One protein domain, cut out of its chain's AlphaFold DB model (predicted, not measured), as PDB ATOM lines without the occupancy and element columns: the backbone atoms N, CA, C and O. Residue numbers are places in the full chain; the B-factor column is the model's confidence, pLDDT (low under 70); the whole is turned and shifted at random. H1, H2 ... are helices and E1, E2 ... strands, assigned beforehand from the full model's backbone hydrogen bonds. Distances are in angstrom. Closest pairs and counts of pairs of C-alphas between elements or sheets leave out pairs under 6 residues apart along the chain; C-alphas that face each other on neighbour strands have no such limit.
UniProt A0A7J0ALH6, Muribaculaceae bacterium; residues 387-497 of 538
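This is residues 387 to 497 of the 538 residues of a protein of Muribaculaceae bacterium (UniProt A0A7J0ALH6). A small, loosely built core is made by the two-stranded sheet E3 E4 with the last half of H1, residues 400 to 405, near it and H2 beside H1. From this core three parts reach away: the long hairpin E1 E2, whose tip, residues 417 to 422, sticks out; a wide loop that holds H3, with residues 463 to 470 standing free; and a tail, residues 486 to 497, that holds H4. The printed part has 111 residues, with four named helices and four named strands in the order H1 E1 E2 H2 E3 H3 E4 H4, in two separate antiparallel sheets; the class is mixed. The whole is extended, with a radius of gyration of the C-alphas of 20.4 A and spans of 65 by 51 by 32 A.

Begin at residues 387 to 388, which make a short antiparallel pairing with residues 448 to 449 of E3, residues 446 to 450. Next comes H1, residues 394 to 405; its closest C-alphas to E3 are those of Val 404 and Gln 450, 6.8 A apart. A tight link leads to the hairpin of E1, residues 407 to 418, and E2, residues 421 to 432, antiparallel at 162 degrees; look at N 410 and O 429, 2.8 A. E2 bends by 59 degrees at residue 429. H2, residues 436 to 440, touches H1, which meets it with residues 397 to 401 alone; the closest C-alphas, of Leu 397 and Ala 436, are 5.2 A apart. E3 and E4, residues 478 to 482, are antiparallel at 167 degrees, with N 447 and O 481 at 2.8 A. H3, residues 460 to 463, is apart from H4, residues 487 to 495, and H1 and H2 are each apart from both H3 and H4. Every O i to N i+4 pair is within hydrogen-bond range in H2 and H4, and 7 of 8 are in H1; H3 is too short for such a pair.

Find C-alpha 394 at (171.868, 240.511, 256.980); from there H1 runs 15.2 A to C-alpha 405. E1 runs 33.7 A to C-alpha 418 at (137.658, 246.106, 232.081), and E2 returns over 32.6 A. E3 measures 13.7 A and E4 13.5 A. H4 runs 12.1 A to C-alpha 495 at (154.057, 225.064, 288.814).

Look to Gln 420 and Tyr 497 for the two C-alphas farthest apart, 69.0 A. The printed part has no cut. The link from H3 to E4, 14 residues, is long. The mean pLDDT of the printed part is 80.0, and residues 453 to 476 are under 70.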
ATOM      1  N   PHE A 387     166.180 224.911 263.219       91.75
ATOM      2  CA  PHE A 387     165.084 225.639 263.852       91.75
ATOM      3  C   PHE A 387     165.523 227.088 264.007       91.75
ATOM      4  O   PHE A 387     166.549 227.348 264.630       91.75
ATOM      5  N   MET A 388     164.769 228.025 263.441       90.75
ATOM      6  CA  MET A 388     165.087 229.444 263.526       90.75
ATOM      7  C   MET A 388     163.880 230.260 263.983       90.75
ATOM      8  O   MET A 388     162.759 230.085 263.497       90.75
ATOM      9  N   GLY A 389     164.141 231.164 264.924       91.06
ATOM     10  CA  GLY A 389     163.268 232.289 265.235       91.06
ATOM     11  C   GLY A 389     163.583 233.486 264.340       91.06
ATOM     12  O   GLY A 389     164.238 233.359 263.303       91.06
ATOM     13  N   ALA A 390     163.091 234.662 264.732       90.75
ATOM     14  CA  ALA A 390     163.364 235.896 264.004       90.75
ATOM     15  C   ALA A 390     164.866 236.216 264.029       90.75
ATOM     16  O   ALA A 390     165.491 236.150 265.086       90.75
ATOM     17  N   ALA A 391     165.421 236.602 262.882       90.94
ATOM     18  CA  ALA A 391     166.814 237.024 262.744       90.94
ATOM     19  C   ALA A 391     166.871 238.450 262.187       90.94
ATOM     20  O   ALA A 391     166.010 238.839 261.400       90.94
ATOM     21  N   ARG A 392     167.872 239.243 262.582       88.81
ATOM     22  CA  ARG A 392     167.999 240.640 262.124       88.81
ATOM     23  C   ARG A 392     169.242 240.862 261.286       88.81
ATOM     24  O   ARG A 392     169.250 241.740 260.423       88.81
ATOM     25  N   ASN A 393     170.281 240.077 261.526       93.56
ATOM     26  CA  ASN A 393     171.514 240.198 260.781       93.56
ATOM     27  C   ASN A 393     171.351 239.830 259.304       93.56
ATOM     28  O   ASN A 393     170.804 238.780 258.959       93.56
ATOM     29  N   LYS A 394     171.898 240.685 258.434       92.56
ATOM     30  CA  LYS A 394     171.868 240.511 256.980       92.56
ATOM     31  C   LYS A 394     172.422 239.152 256.542       92.56
ATOM     32  O   LYS A 394     171.789 238.496 255.726       92.56
ATOM     33  N   GLU A 395     173.555 238.724 257.088       91.62
ATOM     34  CA  GLU A 395     174.196 237.460 256.715       91.62
ATOM     35  C   GLU A 395     173.339 236.256 257.114       91.62
ATOM     36  O   GLU A 395     173.129 235.351 256.314       91.62
ATOM     37  N   THR A 396     172.767 236.277 258.321       92.88
ATOM     38  CA  THR A 396     171.872 235.203 258.791       92.88
ATOM     39  C   THR A 396     170.598 235.129 257.947       92.88
ATOM     40  O   THR A 396     170.142 234.042 257.596       92.88
ATOM     41  N   LEU A 397     170.040 236.283 257.574       93.44
ATOM     42  CA  LEU A 397     168.867 236.372 256.706       93.44
ATOM     43  C   LEU A 397     169.151 235.897 255.276       93.44
ATOM     44  O   LEU A 397     168.331 235.183 254.696       93.44
ATOM     45  N   GLU A 398     170.296 236.277 254.708       92.25
ATOM     46  CA  GLU A 398     170.730 235.827 253.385       92.25
ATOM     47  C   GLU A 398     170.991 234.320 253.374       92.25
ATOM     48  O   GLU A 398     170.492 233.637 252.480       92.25
ATOM     49  N   TRP A 399     171.683 233.784 254.381       91.94
ATOM     50  CA  TRP A 399     171.888 232.345 254.552       91.94
ATOM     51  C   TRP A 399     170.558 231.589 254.636       91.94
ATOM     52  O   TRP A 399     170.316 230.650 253.880       91.94
ATOM     53  N   ALA A 400     169.637 232.030 255.495       90.94
ATOM     54  CA  ALA A 400     168.348 231.366 255.644       90.94
ATOM     55  C   ALA A 400     167.533 231.394 254.343       90.94
ATOM     56  O   ALA A 400     167.001 230.372 253.908       90.94
ATOM     57  N   GLN A 401     167.455 232.547 253.682       91.31
ATOM     58  CA  GLN A 401     166.711 232.690 252.434       91.31
ATOM     59  C   GLN A 401     167.326 231.864 251.292       91.31
ATOM     60  O   GLN A 401     166.586 231.246 250.526       91.31
ATOM     61  N   ASN A 402     168.653 231.872 251.148       89.19
ATOM     62  CA  ASN A 402     169.335 231.282 249.996       89.19
ATOM     63  C   ASN A 402     169.653 229.797 250.203       89.19
ATOM     64  O   ASN A 402     169.312 228.987 249.341       89.19
ATOM     65  N   ASP A 403     170.245 229.449 251.345       86.25
ATOM     66  CA  ASP A 403     170.811 228.122 251.591       86.25
ATOM     67  C   ASP A 403     169.794 227.184 252.253       86.25
ATOM     68  O   ASP A 403     169.714 226.010 251.893       86.25
ATOM     69  N   VAL A 404     168.955 227.697 253.165       87.75
ATOM     70  CA  VAL A 404     167.916 226.890 253.832       87.75
ATOM     71  C   VAL A 404     166.648 226.828 252.980       87.75
ATOM     72  O   VAL A 404     166.219 225.754 252.559       87.75
ATOM     73  N   PHE A 405     166.023 227.970 252.682       88.88
ATOM     74  CA  PHE A 405     164.733 227.998 251.984       88.88
ATOM     75  C   PHE A 405     164.856 227.908 250.468       88.88
ATOM     76  O   PHE A 405     164.094 227.164 249.843       88.88
ATOM     77  N   GLY A 406     165.827 228.594 249.879       86.75
ATOM     78  CA  GLY A 406     166.022 228.653 248.437       86.75
ATOM     79  C   GLY A 406     164.826 229.245 247.684       86.75
ATOM     80  O   GLY A 406     163.928 229.886 248.244       86.75
ATOM     81  N   LYS A 407     164.819 229.023 246.368       86.19
ATOM     82  CA  LYS A 407     163.745 229.462 245.473       86.19
ATOM     83  C   LYS A 407     162.819 228.308 245.121       86.19
ATOM     84  O   LYS A 407     163.270 227.185 244.928       86.19
ATOM     85  N   ALA A 408     161.539 228.620 244.991       81.75
ATOM     86  CA  ALA A 408     160.517 227.723 244.487       81.75
ATOM     87  C   ALA A 408     159.767 228.404 243.339       81.75
ATOM     88  O   ALA A 408     159.680 229.635 243.262       81.75
ATOM     89  N   LYS A 409     159.233 227.593 242.432       79.50
ATOM     90  CA  LYS A 409     158.396 228.072 241.341       79.50
ATOM     91  C   LYS A 409     157.090 228.602 241.932       79.50
ATOM     92  O   LYS A 409     156.389 227.884 242.636       79.50
ATOM     93  N   GLN A 410     156.790 229.874 241.690       73.19
ATOM     94  CA  GLN A 410     155.561 230.514 242.142       73.19
ATOM     95  C   GLN A 410     154.713 230.927 240.946       73.19
ATOM     96  O   GLN A 410     155.184 231.608 240.027       73.19
ATOM     97  N   THR A 411     153.445 230.533 240.985       77.75
ATOM     98  CA  THR A 411     152.454 230.861 239.964       77.75
ATOM     99  C   THR A 411     151.741 232.149 240.356       77.75
ATOM    100  O   THR A 411     151.013 232.207 241.345       77.75
ATOM    101  N   SER A 412     151.959 233.207 239.583       74.75
ATOM    102  CA  SER A 412     151.303 234.496 239.756       74.75
ATOM    103  C   SER A 412     150.115 234.584 238.811       74.75
ATOM    104  O   SER A 412     150.266 234.497 237.594       74.75
ATOM    105  N   THR A 413     148.927 234.805 239.366       78.75
ATOM    106  CA  THR A 413     147.714 235.037 238.578       78.75
ATOM    107  C   THR A 413     147.388 236.523 238.598       78.75
ATOM    108  O   THR A 413     147.085 237.081 239.651       78.75
ATOM    109  N   SER A 414     147.469 237.175 237.441       75.44
ATOM    110  CA  SER A 414     147.076 238.570 237.258       75.44
ATOM    111  C   SER A 414     145.684 238.633 236.642       75.44
ATOM    112  O   SER A 414     145.437 238.018 235.603       75.44
ATOM    113  N   ILE A 415     144.771 239.361 237.282       81.56
ATOM    114  CA  ILE A 415     143.400 239.556 236.809       81.56
ATOM    115  C   ILE A 415     143.248 241.022 236.413       81.56
ATOM    116  O   ILE A 415     143.290 241.910 237.262       81.56
ATOM    117  N   THR A 416     143.042 241.271 235.124       77.00
ATOM    118  CA  THR A 416     142.744 242.599 234.587       77.00
ATOM    119  C   THR A 416     141.252 242.683 234.294       77.00
ATOM    120  O   THR A 416     140.735 241.912 233.484       77.00
ATOM    121  N   ILE A 417     140.554 243.615 234.945       79.94
ATOM    122  CA  ILE A 417     139.108 243.816 234.792       79.94
ATOM    123  C   ILE A 417     138.876 245.104 233.999       79.94
ATOM    124  O   ILE A 417     139.329 246.168 234.408       79.94
ATOM    125  N   ASN A 418     138.172 244.988 232.875       81.00
ATOM    126  CA  ASN A 418     137.658 246.106 232.081       81.00
ATOM    127  C   ASN A 418     136.128 245.986 231.980       81.00
ATOM    128  O   ASN A 418     135.610 244.876 232.103       81.00
ATOM    129  N   ASP A 419     135.417 247.079 231.669       75.88
ATOM    130  CA  ASP A 419     133.936 247.160 231.654       75.88
ATOM    131  C   ASP A 419     133.219 246.055 230.847       75.88
ATOM    132  O   ASP A 419     132.038 245.793 231.060       75.88
ATOM    133  N   GLN A 420     133.918 245.390 229.919       75.25
ATOM    134  CA  GLN A 420     133.368 244.347 229.044       75.25
ATOM    135  C   GLN A 420     134.063 242.979 229.156       75.25
ATOM    136  O   GLN A 420     133.576 242.009 228.573       75.25
ATOM    137  N   LYS A 421     135.209 242.859 229.847       73.31
ATOM    138  CA  LYS A 421     135.975 241.599 229.881       73.31
ATOM    139  C   LYS A 421     136.892 241.500 231.099       73.31
ATOM    140  O   LYS A 421     137.633 242.429 231.409       73.31
ATOM    141  N   ILE A 422     136.899 240.320 231.717       77.69
ATOM    142  CA  ILE A 422     137.905 239.906 232.698       77.69
ATOM    143  C   ILE A 422     138.965 239.090 231.949       77.69
ATOM    144  O   ILE A 422     138.639 238.108 231.283       77.69
ATOM    145  N   SER A 423     140.222 239.519 232.016       78.44
ATOM    146  CA  SER A 423     141.369 238.800 231.457       78.44
ATOM    147  C   SER A 423     142.226 238.264 232.592       78.44
ATOM    148  O   SER A 423     142.704 239.038 233.417       78.44
ATOM    149  N   THR A 424     142.463 236.957 232.604       77.94
ATOM    150  CA  THR A 424     143.349 236.305 233.571       77.94
ATOM    151  C   THR A 424     144.627 235.878 232.862       77.94
ATOM    152  O   THR A 424     144.576 235.137 231.883       77.94
ATOM    153  N   SER A 425     145.768 236.363 233.339       79.25
ATOM    154  CA  SER A 425     147.095 235.947 232.888       79.25
ATOM    155  C   SER A 425     147.766 235.162 234.004       79.25
ATOM    156  O   SER A 425     147.812 235.628 235.142       79.25
ATOM    157  N   ILE A 426     148.268 233.974 233.685       81.12
ATOM    158  CA  ILE A 426     149.002 233.122 234.618       81.12
ATOM    159  C   ILE A 426     150.459 233.139 234.170       81.12
ATOM    160  O   ILE A 426     150.761 232.801 233.026       81.12
ATOM    161  N   SER A 427     151.355 233.560 235.055       80.56
ATOM    162  CA  SER A 427     152.794 233.534 234.818       80.56
ATOM    163  C   SER A 427     153.496 232.768 235.925       80.56
ATOM    164  O   SER A 427     153.081 232.784 237.082       80.56
ATOM    165  N   GLU A 428     154.576 232.087 235.571       82.62
ATOM    166  CA  GLU A 428     155.384 231.325 236.514       82.62
ATOM    167  C   GLU A 428     156.748 231.993 236.642       82.62
ATOM    168  O   GLU A 428     157.390 232.322 235.643       82.62
ATOM    169  N   LYS A 429     157.193 232.219 237.878       81.94
ATOM    170  CA  LYS A 429     158.514 232.782 238.170       81.94
ATOM    171  C   LYS A 429     159.171 232.022 239.311       81.94
ATOM    172  O   LYS A 429     158.500 231.579 240.238       81.94
ATOM    173  N   MET A 430     160.492 231.901 239.260       82.69
ATOM    174  CA  MET A 430     161.269 231.410 240.397       82.69
ATOM    175  C   MET A 430     161.427 232.536 241.415       82.69
ATOM    176  O   MET A 430     162.077 233.542 241.122       82.69
ATOM    177  N   ASP A 431     160.850 232.365 242.599       85.62
ATOM    178  CA  ASP A 431     160.909 233.341 243.689       85.62
ATOM    179  C   ASP A 431     161.302 232.653 245.002       85.62
ATOM    180  O   ASP A 431     161.237 231.428 245.113       85.62
ATOM    181  N   TYR A 432     161.752 233.410 246.000       86.75
ATOM    182  CA  TYR A 432     162.152 232.822 247.281       86.75
ATOM    183  C   TYR A 432     160.951 232.208 248.002       86.75
ATOM    184  O   TYR A 432     159.896 232.837 248.113       86.75
ATOM    185  N   LEU A 433     161.117 230.983 248.517       86.44
ATOM    186  CA  LEU A 433     160.055 230.289 249.253       86.44
ATOM    187  C   LEU A 433     159.663 231.079 250.512       86.44
ATOM    188  O   LEU A 433     158.481 231.308 250.769       86.44
ATOM    189  N   VAL A 434     160.666 231.549 251.256       88.75
ATOM    190  CA  VAL A 434     160.503 232.462 252.389       88.75
ATOM    191  C   VAL A 434     161.491 233.623 252.219       88.75
ATOM    192  O   VAL A 434     162.694 233.415 252.353       88.75
ATOM    193  N   PRO A 435     161.016 234.843 251.904       90.19
ATOM    194  CA  PRO A 435     161.873 236.022 251.809       90.19
ATOM    195  C   PRO A 435     162.477 236.424 253.160       90.19
ATOM    196  O   PRO A 435     161.807 236.330 254.189       90.19
ATOM    197  N   ALA A 436     163.685 236.990 253.139       92.31
ATOM    198  CA  ALA A 436     164.396 237.499 254.314       92.31
ATOM    199  C   ALA A 436     163.540 238.444 255.175       92.31
ATOM    200  O   ALA A 436     163.504 238.306 256.393       92.31
ATOM    201  N   ALA A 437     162.773 239.346 254.553       91.31
ATOM    202  CA  ALA A 437     161.878 240.251 255.279       91.31
ATOM    203  C   ALA A 437     160.832 239.498 256.126       91.31
ATOM    204  O   ALA A 437     160.588 239.868 257.267       91.31
ATOM    205  N   LYS A 438     160.277 238.381 255.624       89.94
ATOM    206  CA  LYS A 438     159.321 237.573 256.399       89.94
ATOM    207  C   LYS A 438     159.967 236.897 257.605       89.94
ATOM    208  O   LYS A 438     159.279 236.705 258.598       89.94
ATOM    209  N   ILE A 439     161.243 236.520 257.501       90.56
ATOM    210  CA  ILE A 439     162.020 235.929 258.601       90.56
ATOM    211  C   ILE A 439     162.333 237.006 259.649       90.56
ATOM    212  O   ILE A 439     162.178 236.765 260.844       90.56
ATOM    213  N   ALA A 440     162.719 238.206 259.210       91.75
ATOM    214  CA  ALA A 440     163.009 239.332 260.095       91.75
ATOM    215  C   ALA A 440     161.779 239.809 260.884       91.75
ATOM    216  O   ALA A 440     161.884 240.104 262.074       91.75
ATOM    217  N   ASP A 441     160.611 239.817 260.237       91.69
ATOM    218  CA  ASP A 441     159.345 240.272 260.820       91.69
ATOM    219  C   ASP A 441     158.577 239.159 261.566       91.69
ATOM    220  O   ASP A 441     157.409 239.339 261.930       91.69
ATOM    221  N   MET A 442     159.188 237.989 261.798       91.31
ATOM    222  CA  MET A 442     158.533 236.905 262.534       91.31
ATOM    223  C   MET A 442     158.194 237.336 263.963       91.31
ATOM    224  O   MET A 442     159.058 237.711 264.755       91.31
ATOM    225  N   ALA A 443     156.915 237.229 264.322       87.56
ATOM    226  CA  ALA A 443     156.477 237.424 265.697       87.56
ATOM    227  C   ALA A 443     156.896 236.239 266.584       87.56
ATOM    228  O   ALA A 443     157.075 235.116 266.109       87.56
ATOM    229  N   THR A 444     156.972 236.463 267.897       86.00
ATOM    230  CA  THR A 444     157.225 235.399 268.877       86.00
ATOM    231  C   THR A 444     156.251 234.233 268.696       86.00
ATOM    232  O   THR A 444     155.043 234.429 268.535       86.00
ATOM    233  N   GLY A 445     156.784 233.011 268.725       84.75
ATOM    234  CA  GLY A 445     156.021 231.789 268.472       84.75
ATOM    235  C   GLY A 445     155.903 231.424 266.992       84.75
ATOM    236  O   GLY A 445     155.269 230.429 266.678       84.75
ATOM    237  N   TRP A 446     156.498 232.173 266.065       90.88
ATOM    238  CA  TRP A 446     156.757 231.664 264.718       90.88
ATOM    239  C   TRP A 446     158.119 230.983 264.666       90.88
ATOM    240  O   TRP A 446     159.083 231.456 265.267       90.88
ATOM    241  N   LEU A 447     158.176 229.868 263.948       92.44
ATOM    242  CA  LEU A 447     159.390 229.123 263.669       92.44
ATOM    243  C   LEU A 447     159.501 228.888 262.174       92.44
ATOM    244  O   LEU A 447     158.512 228.630 261.479       92.44
ATOM    245  N   ALA A 448     160.733 228.919 261.700       91.69
ATOM    246  CA  ALA A 448     161.063 228.535 260.349       91.69
ATOM    247  C   ALA A 448     162.245 227.558 260.374       91.69
ATOM    248  O   ALA A 448     162.973 227.471 261.362       91.69
ATOM    249  N   GLY A 449     162.439 226.799 259.306       91.81
ATOM    250  CA  GLY A 449     163.650 226.014 259.133       91.81
ATOM    251  C   GLY A 449     163.444 224.818 258.228       91.81
ATOM    252  O   GLY A 449     162.585 224.824 257.344       91.81
ATOM    253  N   GLN A 450     164.252 223.791 258.456       89.50
ATOM    254  CA  GLN A 450     164.264 222.572 257.666       89.50
ATOM    255  C   GLN A 450     164.467 221.364 258.575       89.50
ATOM    256  O   GLN A 450     165.304 221.392 259.472       89.50
ATOM    257  N   ALA A 451     163.716 220.295 258.321       87.50
ATOM    258  CA  ALA A 451     163.985 218.988 258.905       87.50
ATOM    259  C   ALA A 451     164.847 218.135 257.959       87.50
ATOM    260  O   ALA A 451     164.639 218.132 256.736       87.50
ATOM    261  N   ALA A 452     165.791 217.389 258.530       77.19
ATOM    262  CA  ALA A 452     166.556 216.375 257.819       77.19
ATOM    263  C   ALA A 452     165.623 215.242 257.368       77.19
ATOM    264  O   ALA A 452     164.712 214.852 258.099       77.19
ATOM    265  N   ARG A 453     165.858 214.699 256.169       67.19
ATOM    266  CA  ARG A 453     165.147 213.510 255.682       67.19
ATOM    267  C   ARG A 453     165.924 212.251 256.026       67.19
ATOM    268  O   ARG A 453     167.149 212.229 255.914       67.19
ATOM    269  N   ASP A 454     165.196 211.204 256.387       54.34
ATOM    270  CA  ASP A 454     165.727 209.846 256.361       54.34
ATOM    271  C   ASP A 454     165.611 209.242 254.956       54.34
ATOM    272  O   ASP A 454     164.896 209.754 254.095       54.34
ATOM    273  N   PHE A 455     166.360 208.164 254.723       49.75
ATOM    274  CA  PHE A 455     166.350 207.426 253.463       49.75
ATOM    275  C   PHE A 455     164.940 206.905 253.149       49.75
ATOM    276  O   PHE A 455     164.414 206.050 253.863       49.75
ATOM    277  N   THR A 456     164.353 207.388 252.058       50.12
ATOM    278  CA  THR A 456     163.180 206.792 251.409       50.12
ATOM    279  C   THR A 456     163.664 205.900 250.272       50.12
ATOM    280  O   THR A 456     164.387 206.366 249.395       50.12
ATOM    281  N   ALA A 457     163.314 204.612 250.301       49.22
ATOM    282  CA  ALA A 457     163.627 203.695 249.208       49.22
ATOM    283  C   ALA A 457     162.819 204.078 247.959       49.22
ATOM    284  O   ALA A 457     161.601 204.232 248.050       49.22
ATOM    285  N   THR A 458     163.488 204.197 246.815       53.25
ATOM    286  CA  THR A 458     162.835 204.494 245.537       53.25
ATOM    287  C   THR A 458     161.964 203.325 245.106       53.25
ATOM    288  O   THR A 458     162.454 202.211 244.920       53.25
ATOM    289  N   ASP A 459     160.662 203.572 244.961       53.50
ATOM    290  CA  ASP A 459     159.723 202.590 244.421       53.50
ATOM    291  C   ASP A 459     160.097 202.305 242.955       53.50
ATOM    292  O   ASP A 459     160.195 203.229 242.145       53.50
ATOM    293  N   GLU A 460     160.303 201.035 242.588       55.94
ATOM    294  CA  GLU A 460     160.711 200.620 241.233       55.94
ATOM    295  C   GLU A 460     159.744 201.127 240.142       55.94
ATOM    296  O   GLU A 460     160.135 201.298 238.986       55.94
ATOM    297  N   LYS A 461     158.492 201.439 240.503       54.94
ATOM    298  CA  LYS A 461     157.479 202.010 239.599       54.94
ATOM    299  C   LYS A 461     157.733 203.475 239.211       54.94
ATOM    300  O   LYS A 461     157.225 203.914 238.178       54.94
ATOM    301  N   MET A 462     158.536 204.218 239.980       49.31
ATOM    302  CA  MET A 462     158.916 205.613 239.689       49.31
ATOM    303  C   MET A 462     159.981 205.731 238.583       49.31
ATOM    304  O   MET A 462     160.204 206.818 238.056       49.31
ATOM    305  N   LEU A 463     160.612 204.624 238.168       53.84
ATOM    306  CA  LEU A 463     161.643 204.628 237.118       53.84
ATOM    307  C   LEU A 463     161.081 204.844 235.703       53.84
ATOM    308  O   LEU A 463     161.828 205.223 234.802       53.84
ATOM    309  N   SER A 464     159.783 204.603 235.482       55.06
ATOM    310  CA  SER A 464     159.174 204.677 234.145       55.06
ATOM    311  C   SER A 464     158.512 206.016 233.800       55.06
ATOM    312  O   SER A 464     158.424 206.329 232.615       55.06
ATOM    313  N   HIS A 465     158.063 206.804 234.785       54.28
ATOM    314  CA  HIS A 465     157.516 208.165 234.635       54.28
ATOM    315  C   HIS A 465     157.989 208.988 235.843       54.28
ATOM    316  O   HIS A 465     157.381 208.930 236.907       54.28
ATOM    317  N   PHE A 466     159.109 209.692 235.693       49.78
ATOM    318  CA  PHE A 466     159.720 210.450 236.782       49.78
ATOM    319  C   PHE A 466     159.250 211.905 236.727       49.78
ATOM    320  O   PHE A 466     159.781 212.696 235.945       49.78
ATOM    321  N   ASP A 467     158.243 212.244 237.534       54.72
ATOM    322  CA  ASP A 467     157.926 213.636 237.846       54.72
ATOM    323  C   ASP A 467     158.536 213.981 239.209       54.72
ATOM    324  O   ASP A 467     158.148 213.443 240.250       54.72
ATOM    325  N   ILE A 468     159.561 214.833 239.181       53.69
ATOM    326  CA  ILE A 468     160.326 215.227 240.371       53.69
ATOM    327  C   ILE A 468     159.420 215.943 241.376       53.69
ATOM    328  O   ILE A 468     159.677 215.867 242.571       53.69
ATOM    329  N   GLU A 469     158.370 216.636 240.928       49.72
ATOM    330  CA  GLU A 469     157.534 217.456 241.811       49.72
ATOM    331  C   GLU A 469     156.497 216.634 242.601       49.72
ATOM    332  O   GLU A 469     156.225 216.959 243.760       49.72
ATOM    333  N   ASP A 470     155.985 215.542 242.024       50.69
ATOM    334  CA  ASP A 470     154.937 214.699 242.626       50.69
ATOM    335  C   ASP A 470     155.480 213.491 243.406       50.69
ATOM    336  O   ASP A 470     154.747 212.838 244.157       50.69
ATOM    337  N   SER A 471     156.771 213.185 243.264       56.91
ATOM    338  CA  SER A 471     157.399 212.105 244.018       56.91
ATOM    339  C   SER A 471     157.480 212.452 245.512       56.91
ATOM    340  O   SER A 471     157.950 213.519 245.924       56.91
ATOM    341  N   GLU A 472     157.058 211.511 246.364       56.47
ATOM    342  CA  GLU A 472     157.190 211.641 247.820       56.47
ATOM    343  C   GLU A 472     158.648 211.850 248.255       56.47
ATOM    344  O   GLU A 472     158.896 212.474 249.288       56.47
ATOM    345  N   GLU A 473     159.606 211.428 247.425       53.84
ATOM    346  CA  GLU A 473     161.040 211.630 247.627       53.84
ATOM    347  C   GLU A 473     161.470 213.101 247.531       53.84
ATOM    348  O   GLU A 473     162.567 213.430 247.974       53.84
ATOM    349  N   PHE A 474     160.633 214.011 247.013       55.91
ATOM    350  CA  PHE A 474     160.977 215.425 246.796       55.91
ATOM    351  C   PHE A 474     160.103 216.420 247.590       55.91
ATOM    352  O   PHE A 474     160.488 217.587 247.705       55.91
ATOM    353  N   LYS A 475     159.045 215.971 248.290       63.84
ATOM    354  CA  LYS A 475     158.187 216.806 249.173       63.84
ATOM    355  C   LYS A 475     158.984 217.652 250.172       63.84
ATOM    356  O   LYS A 475     159.663 217.109 251.037       63.84
ATOM    357  N   THR A 476     158.887 218.982 250.088       68.19
ATOM    358  CA  THR A 476     159.676 219.922 250.912       68.19
ATOM    359  C   THR A 476     159.650 219.604 252.417       68.19
ATOM    360  O   THR A 476     158.591 219.419 253.004       68.19
ATOM    361  N   THR A 477     160.822 219.586 253.065       81.44
ATOM    362  CA  THR A 477     160.952 219.493 254.540       81.44
ATOM    363  C   THR A 477     161.131 220.847 255.212       81.44
ATOM    364  O   THR A 477     161.445 220.935 256.400       81.44
ATOM    365  N   LYS A 478     160.968 221.910 254.429       87.62
ATOM    366  CA  LYS A 478     161.083 223.286 254.886       87.62
ATOM    367  C   LYS A 478     159.758 223.689 255.504       87.62
ATOM    368  O   LYS A 478     158.704 223.429 254.924       87.62
ATOM    369  N   TYR A 479     159.811 224.335 256.656       88.94
ATOM    370  CA  TYR A 479     158.625 224.787 257.363       88.94
ATOM    371  C   TYR A 479     158.738 226.268 257.711       88.94
ATOM    372  O   TYR A 479     159.820 226.800 257.945       88.94
ATOM    373  N   PHE A 480     157.585 226.926 257.718       90.00
ATOM    374  CA  PHE A 480     157.375 228.277 258.221       90.00
ATOM    375  C   PHE A 480     156.007 228.253 258.898       90.00
ATOM    376  O   PHE A 480     154.973 228.247 258.225       90.00
ATOM    377  N   CYS A 481     155.987 228.108 260.218       90.12
ATOM    378  CA  CYS A 481     154.772 227.803 260.962       90.12
ATOM    379  C   CYS A 481     154.706 228.552 262.291       90.12
ATOM    380  O   CYS A 481     155.712 228.986 262.848       90.12
ATOM    381  N   LYS A 482     153.485 228.700 262.804       89.44
ATOM    382  CA  LYS A 482     153.242 229.214 264.147       89.44
ATOM    383  C   LYS A 482     153.148 228.042 265.116       89.44
ATOM    384  O   LYS A 482     152.433 227.077 264.851       89.44
ATOM    385  N   THR A 483     153.842 228.137 266.237       88.25
ATOM    386  CA  THR A 483     153.764 227.165 267.315       88.25
ATOM    387  C   THR A 483     152.369 227.174 267.932       88.25
ATOM    388  O   THR A 483     151.720 228.214 268.081       88.25
ATOM    389  N   HIS A 484     151.894 225.985 268.289       89.31
ATOM    390  CA  HIS A 484     150.631 225.791 268.984       89.31
ATOM    391  C   HIS A 484     150.924 225.249 270.383       89.31
ATOM    392  O   HIS A 484     150.805 224.055 270.644       89.31
ATOM    393  N   PHE A 485     151.405 226.136 271.256       86.62
ATOM    394  CA  PHE A 485     151.710 225.794 272.641       86.62
ATOM    395  C   PHE A 485     150.462 225.910 273.517       86.62
ATOM    396  O   PHE A 485     149.794 226.946 273.528       86.62
ATOM    397  N   ASP A 486     150.183 224.864 274.291       91.69
ATOM    398  CA  ASP A 486     149.195 224.915 275.364       91.69
ATOM    399  C   ASP A 486     149.813 225.610 276.584       91.69
ATOM    400  O   ASP A 486     150.424 224.989 277.454       91.69
ATOM    401  N   MET A 487     149.684 226.936 276.622       90.12
ATOM    402  CA  MET A 487     150.270 227.759 277.682       90.12
ATOM    403  C   MET A 487     149.654 227.496 279.060       90.12
ATOM    404  O   MET A 487     150.301 227.788 280.064       90.12
ATOM    405  N   ALA A 488     148.421 226.983 279.131       93.81
ATOM    406  CA  ALA A 488     147.803 226.631 280.406       93.81
ATOM    407  C   ALA A 488     148.473 225.379 280.975       93.81
ATOM    408  O   ALA A 488     148.937 225.397 282.113       93.81
ATOM    409  N   ARG A 489     148.622 224.344 280.142       93.75
ATOM    410  CA  ARG A 489     149.311 223.108 280.513       93.75
ATOM    411  C   ARG A 489     150.789 223.326 280.830       93.75
ATOM    412  O   ARG A 489     151.286 222.735 281.780       93.75
ATOM    413  N   ILE A 490     151.487 224.175 280.070       90.81
ATOM    414  CA  ILE A 490     152.894 224.507 280.354       90.81
ATOM    415  C   ILE A 490     153.013 225.173 281.725       90.81
ATOM    416  O   ILE A 490     153.840 224.752 282.520       90.81
ATOM    417  N   LYS A 491     152.157 226.152 282.045       93.50
ATOM    418  CA  LYS A 491     152.172 226.802 283.366       93.50
ATOM    419  C   LYS A 491     151.834 225.844 284.502       93.50
ATOM    420  O   LYS A 491     152.407 225.952 285.581       93.50
ATOM    421  N   GLU A 492     150.900 224.925 284.276       93.94
ATOM    422  CA  GLU A 492     150.597 223.863 285.235       93.94
ATOM    423  C   GLU A 492     151.818 222.955 285.444       93.94
ATOM    424  O   GLU A 492     152.195 222.684 286.582       93.94
ATOM    425  N   GLU A 493     152.503 222.549 284.373       91.56
ATOM    426  CA  GLU A 493     153.743 221.770 284.453       91.56
ATOM    427  C   GLU A 493     154.854 222.544 285.187       91.56
ATOM    428  O   GLU A 493     155.453 222.004 286.115       91.56
ATOM    429  N   GLU A 494     155.061 223.821 284.860       91.94
ATOM    430  CA  GLU A 494     156.026 224.718 285.515       91.94
ATOM    431  C   GLU A 494     155.722 224.929 287.004       91.94
ATOM    432  O   GLU A 494     156.643 225.039 287.811       91.94
ATOM    433  N   SER A 495     154.445 224.940 287.401       93.06
ATOM    434  CA  SER A 495     154.057 225.064 288.814       93.06
ATOM    435  C   SER A 495     154.478 223.864 289.669       93.06
ATOM    436  O   SER A 495     154.566 223.983 290.890       93.06
ATOM    437  N   ASN A 496     154.782 222.729 289.030       92.25
ATOM    438  CA  ASN A 496     155.285 221.519 289.677       92.25
ATOM    439  C   ASN A 496     156.820 221.432 289.672       92.25
ATOM    440  O   ASN A 496     157.377 220.412 290.087       92.25
ATOM    441  N   TYR A 497     157.525 222.458 289.184       93.06
ATOM    442  CA  TYR A 497     158.982 222.469 289.220       93.06
ATOM    443  C   TYR A 497     159.470 222.530 290.663       93.06
ATOM    444  O   TYR A 497     159.001 223.323 291.477       93.06
TER     445      TYR A 497